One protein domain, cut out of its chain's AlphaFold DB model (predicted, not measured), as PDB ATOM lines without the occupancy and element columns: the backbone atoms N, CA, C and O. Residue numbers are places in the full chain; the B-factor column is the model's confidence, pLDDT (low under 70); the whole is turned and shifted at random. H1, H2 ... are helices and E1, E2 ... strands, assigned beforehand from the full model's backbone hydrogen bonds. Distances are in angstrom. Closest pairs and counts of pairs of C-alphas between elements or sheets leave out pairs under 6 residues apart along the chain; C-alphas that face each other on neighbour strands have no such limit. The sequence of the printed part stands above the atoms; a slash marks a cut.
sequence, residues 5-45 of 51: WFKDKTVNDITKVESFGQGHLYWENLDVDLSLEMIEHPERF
ATOM      1  N   TRP A   5     199.274 216.539 187.418       83.44
ATOM      2  CA  TRP A   5     198.770 217.515 186.450       83.44
ATOM      3  C   TRP A   5     197.371 218.067 186.762       83.44
ATOM      4  O   TRP A   5     197.032 219.155 186.298       83.44
ATOM      5  N   PHE A   6     196.572 217.366 187.576       84.94
ATOM      6  CA  PHE A   6     195.284 217.882 188.065       84.94
ATOM      7  C   PHE A   6     195.432 218.754 189.314       84.94
ATOM      8  O   PHE A   6     194.452 219.341 189.781       84.94
ATOM      9  N   LYS A   7     196.641 218.850 189.872       85.31
ATOM     10  CA  LYS A   7     196.900 219.649 191.063       85.31
ATOM     11  C   LYS A   7     196.629 221.125 190.775       85.31
ATOM     12  O   LYS A   7     197.059 221.656 189.754       85.31
ATOM     13  N   ASP A   8     195.882 221.764 191.673       88.44
ATOM     14  CA  ASP A   8     195.486 223.176 191.593       88.44
ATOM     15  C   ASP A   8     194.659 223.555 190.343       88.44
ATOM     16  O   ASP A   8     194.537 224.733 190.000       88.44
ATOM     17  N   LYS A   9     194.055 222.572 189.657       89.31
ATOM     18  CA  LYS A   9     193.174 222.803 188.501       89.31
ATOM     19  C   LYS A   9     191.721 222.974 188.926       89.31
ATOM     20  O   LYS A   9     191.275 222.417 189.928       89.31
ATOM     21  N   THR A  10     190.960 223.752 188.156       93.31
ATOM     22  CA  THR A  10     189.543 223.969 188.462       93.31
ATOM     23  C   THR A  10     188.697 222.779 188.017       93.31
ATOM     24  O   THR A  10     189.035 222.076 187.066       93.31
ATOM     25  N   VAL A  11     187.540 222.583 188.658       89.62
ATOM     26  CA  VAL A  11     186.569 221.559 188.229       89.62
ATOM     27  C   VAL A  11     186.169 221.771 186.770       89.62
ATOM     28  O   VAL A  11     186.073 220.805 186.025       89.62
ATOM     29  N   ASN A  12     186.005 223.025 186.347       92.88
ATOM     30  CA  ASN A  12     185.672 223.361 184.968       92.88
ATOM     31  C   ASN A  12     186.730 222.842 183.981       92.88
ATOM     32  O   ASN A  12     186.369 222.268 182.956       92.88
ATOM     33  N   ASP A  13     188.016 222.975 184.311       90.31
ATOM     34  CA  ASP A  13     189.105 222.474 183.464       90.31
ATOM     35  C   ASP A  13     189.135 220.943 183.430       90.31
ATOM     36  O   ASP A  13     189.324 220.362 182.369       90.31
ATOM     37  N   ILE A  14     188.866 220.285 184.562       90.00
ATOM     38  CA  ILE A  14     188.814 218.816 184.661       90.00
ATOM     39  C   ILE A  14     187.593 218.247 183.921       90.00
ATOM     40  O   ILE A  14     187.651 217.156 183.364       90.00
ATOM     41  N   THR A  15     186.472 218.964 183.880       90.62
ATOM     42  CA  THR A  15     185.275 218.501 183.159       90.62
ATOM     43  C   THR A  15     185.360 218.691 181.647       90.62
ATOM     44  O   THR A  15     184.614 218.043 180.916       90.62
ATOM     45  N   LYS A  16     186.262 219.556 181.163       91.75
ATOM     46  CA  LYS A  16     186.523 219.767 179.732       91.75
ATOM     47  C   LYS A  16     187.467 218.692 179.195       91.75
ATOM     48  O   LYS A  16     188.605 218.975 178.828       91.75
ATOM     49  N   VAL A  17     186.973 217.460 179.196       90.94
ATOM     50  CA  VAL A  17     187.659 216.293 178.648       90.94
ATOM     51  C   VAL A  17     187.079 215.937 177.284       90.94
ATOM     52  O   VAL A  17     185.861 215.890 177.107       90.94
ATOM     53  N   GLU A  18     187.953 215.650 176.330       91.75
ATOM     54  CA  GLU A  18     187.602 215.127 175.018       91.75
ATOM     55  C   GLU A  18     187.977 213.650 174.933       91.75
ATOM     56  O   GLU A  18     189.093 213.251 175.263       91.75
ATOM     57  N   SER A  19     187.037 212.811 174.494       90.00
ATOM     58  CA  SER A  19     187.303 211.392 174.280       90.00
ATOM     59  C   SER A  19     187.821 211.169 172.864       90.00
ATOM     60  O   SER A  19     187.060 211.255 171.894       90.00
ATOM     61  N   PHE A  20     189.093 210.813 172.751       81.00
ATOM     62  CA  PHE A  20     189.641 210.252 171.528       81.00
ATOM     63  C   PHE A  20     189.383 208.741 171.591       81.00
ATOM     64  O   PHE A  20     189.672 208.081 172.589       81.00
ATOM     65  N   GLY A  21     188.706 208.193 170.578       79.75
ATOM     66  CA  GLY A  21     188.271 206.790 170.574       79.75
ATOM     67  C   GLY A  21     189.389 205.805 170.952       79.75
ATOM     68  O   GLY A  21     190.563 206.117 170.802       79.75
ATOM     69  N   GLN A  22     189.010 204.600 171.404       83.38
ATOM     70  CA  GLN A  22     189.894 203.594 172.039       83.38
ATOM     71  C   GLN A  22     190.199 203.855 173.527       83.38
ATOM     72  O   GLN A  22     191.104 203.250 174.086       83.38
ATOM     73  N   GLY A  23     189.397 204.690 174.199       83.50
ATOM     74  CA  GLY A  23     189.526 204.909 175.644       83.50
ATOM     75  C   GLY A  23     190.616 205.911 176.016       83.50
ATOM     76  O   GLY A  23     191.121 205.853 177.134       83.50
ATOM     77  N   HIS A  24     190.967 206.816 175.100       89.62
ATOM     78  CA  HIS A  24     191.855 207.939 175.365       89.62
ATOM     79  C   HIS A  24     191.042 209.184 175.733       89.62
ATOM     80  O   HIS A  24     190.008 209.491 175.136       89.62
ATOM     81  N   LEU A  25     191.514 209.897 176.741       91.38
ATOM     82  CA  LEU A  25     190.943 211.108 177.296       91.38
ATOM     83  C   LEU A  25     191.981 212.215 177.172       91.38
ATOM     84  O   LEU A  25     193.127 212.047 177.583       91.38
ATOM     85  N   TYR A  26     191.569 213.341 176.608       91.94
ATOM     86  CA  TYR A  26     192.420 214.495 176.385       91.94
ATOM     87  C   TYR A  26     191.840 215.720 177.081       91.94
ATOM     88  O   TYR A  26     190.656 216.023 176.949       91.94
ATOM     89  N   TRP A  27     192.682 216.435 177.815       92.31
ATOM     90  CA  TRP A  27     192.351 217.714 178.425       92.31
ATOM     91  C   TRP A  27     193.171 218.816 177.764       92.31
ATOM     92  O   TRP A  27     194.288 219.100 178.196       92.31
ATOM     93  N   GLU A  28     192.591 219.490 176.769       89.12
ATOM     94  CA  GLU A  28     193.243 220.587 176.033       89.12
ATOM     95  C   GLU A  28     193.751 221.695 176.972       89.12
ATOM     96  O   GLU A  28     194.882 222.156 176.862       89.12
ATOM     97  N   ASN A  29     192.947 222.083 177.967       88.62
ATOM     98  CA  ASN A  29     193.308 223.156 178.902       88.62
ATOM     99  C   ASN A  29     194.410 222.758 179.895       88.62
ATOM    100  O   ASN A  29     195.031 223.624 180.515       88.62
ATOM    101  N   LEU A  30     194.593 221.456 180.116       88.06
ATOM    102  CA  LEU A  30     195.576 220.933 181.062       88.06
ATOM    103  C   LEU A  30     196.851 220.468 180.368       88.06
ATOM    104  O   LEU A  30     197.847 220.289 181.063       88.06
ATOM    105  N   ASP A  31     196.806 220.314 179.043       87.00
ATOM    106  CA  ASP A  31     197.836 219.670 178.232       87.00
ATOM    107  C   ASP A  31     198.158 218.259 178.757       87.00
ATOM    108  O   ASP A  31     199.302 217.899 179.026       87.00
ATOM    109  N   VAL A  32     197.096 217.479 178.995       86.75
ATOM    110  CA  VAL A  32     197.169 216.123 179.559       86.75
ATOM    111  C   VAL A  32     196.428 215.152 178.655       86.75
ATOM    112  O   VAL A  32     195.246 215.352 178.369       86.75
ATOM    113  N   ASP A  33     197.087 214.058 178.291       88.94
ATOM    114  CA  ASP A  33     196.464 212.877 177.704       88.94
ATOM    115  C   ASP A  33     196.538 211.696 178.682       88.94
ATOM    116  O   ASP A  33     197.558 211.467 179.329       88.94
ATOM    117  N   LEU A  34     195.437 210.961 178.837       87.69
ATOM    118  CA  LEU A  34     195.389 209.731 179.629       87.69
ATOM    119  C   LEU A  34     194.544 208.686 178.933       87.69
ATOM    120  O   LEU A  34     193.525 209.001 178.329       87.69
ATOM    121  N   SER A  35     194.903 207.417 179.081       89.56
ATOM    122  CA  SER A  35     193.992 206.322 178.757       89.56
ATOM    123  C   SER A  35     193.191 205.894 179.988       89.56
ATOM    124  O   SER A  35     193.609 206.094 181.132       89.56
ATOM    125  N   LEU A  36     192.041 205.255 179.762       87.94
ATOM    126  CA  LEU A  36     191.272 204.610 180.828       87.94
ATOM    127  C   LEU A  36     192.130 203.606 181.610       87.94
ATOM    128  O   LEU A  36     192.057 203.572 182.833       87.94
ATOM    129  N   GLU A  37     193.013 202.869 180.930       87.56
ATOM    130  CA  GLU A  37     193.917 201.910 181.576       87.56
ATOM    131  C   GLU A  37     194.887 202.592 182.554       87.56
ATOM    132  O   GLU A  37     195.151 202.059 183.628       87.56
ATOM    133  N   MET A  38     195.380 203.794 182.233       85.75
ATOM    134  CA  MET A  38     196.239 204.568 183.139       85.75
ATOM    135  C   MET A  38     195.488 205.063 184.378       85.75
ATOM    136  O   MET A  38     196.080 205.195 185.449       85.75
ATOM    137  N   ILE A  39     194.190 205.346 184.239       84.38
ATOM    138  CA  ILE A  39     193.331 205.778 185.347       84.38
ATOM    139  C   ILE A  39     192.965 204.589 186.245       84.38
ATOM    140  O   ILE A  39     192.972 204.727 187.468       84.38
ATOM    141  N   GLU A  40     192.665 203.431 185.653       87.06
ATOM    142  CA  GLU A  40     192.321 202.196 186.371       87.06
ATOM    143  C   GLU A  40     193.537 201.538 187.040       87.06
ATOM    144  O   GLU A  40     193.410 200.993 188.138       87.06
ATOM    145  N   HIS A  41     194.710 201.615 186.403       86.38
ATOM    146  CA  HIS A  41     195.955 200.977 186.838       86.38
ATOM    147  C   HIS A  41     197.146 201.955 186.883       86.38
ATOM    148  O   HIS A  41     198.150 201.745 186.188       86.38
ATOM    149  N   PRO A  42     197.099 203.018 187.708       80.62
ATOM    150  CA  PRO A  42     198.173 204.011 187.792       80.62
ATOM    151  C   PRO A  42     199.527 203.406 188.204       80.62
ATOM    152  O   PRO A  42     200.581 203.932 187.852       80.62
ATOM    153  N   GLU A  43     199.534 202.270 188.907       80.75
ATOM    154  CA  GLU A  43     200.739 201.530 189.292       80.75
ATOM    155  C   GLU A  43     201.516 200.935 188.108       80.75
ATOM    156  O   GLU A  43     202.720 200.700 188.223       80.75
ATOM    157  N   ARG A  44     200.848 200.690 186.970       82.94
ATOM    158  CA  ARG A  44     201.480 200.162 185.748       82.94
ATOM    159  C   ARG A  44     202.188 201.244 184.943       82.94
ATOM    160  O   ARG A  44     203.061 200.927 184.138       82.94
ATOM    161  N   PHE A  45     201.836 202.503 185.189       76.69
ATOM    162  CA  PHE A  45     202.359 203.668 184.489       76.69
ATOM    163  C   PHE A  45     203.009 204.617 185.500       76.69
ATOM    164  O   PHE A  45     202.489 205.707 185.752       76.69
TER     165      PHE A  45
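AT A GLANCE: This is residues 5 to 45 of the 51 residues of the protein "DUF2442 domain-containing protein" of Saprospiraceae bacterium (UniProt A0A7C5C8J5). A small sheet of three strands, E1, E2 and E3, has a short helix near each end of E2: H1 by Trp 27, H2 by His 24. The printed part has 41 residues, with two named helices and three named strands in the order H1, E1, E2, E3, H2 along the chain, of mixed class; the sheet, in order E1 - E2 - E3, is a meander, each strand the antiparallel neighbour of the one before. It is only just compact, close to loose, with a radius of gyration of the C-alphas of 10.4 A and spans of 26 by 22 by 14 A.

HOW THE PARTS SIT: Start at H1, residues 11 to 15, not on the sheet; its closest C-alphas to E2, residues 24 to 27, are Ile 14 and Trp 27, 7.3 A. E1, residues 18 to 20, forms a hairpin with E2; look for N 18 and O 26, 2.8 A. E2 and E3, residues 32 to 35, form another, with N 25 and O 34 at 2.7 A. H2, residues 36 to 40, only grazes the sheet and is apart from H1. In both helices every O i to N i+4 pair is within hydrogen-bond range.

IN THESE COORDINATES: Find C-alpha 11 at (186.569, 221.559, 188.229), where H1 begins; H2 ends at C-alpha 40, (192.321, 202.196, 186.371). E2 and E3 each measure 10.3 A, E1 6.3 A, each helix 6.1 A.

THE WHOLE: The farthest C-alphas, Asp 8 and Gln 22, are 28.2 A apart. The printed part has no cut, the links between named elements are tight, and no printed residue is under 70 in pLDDT.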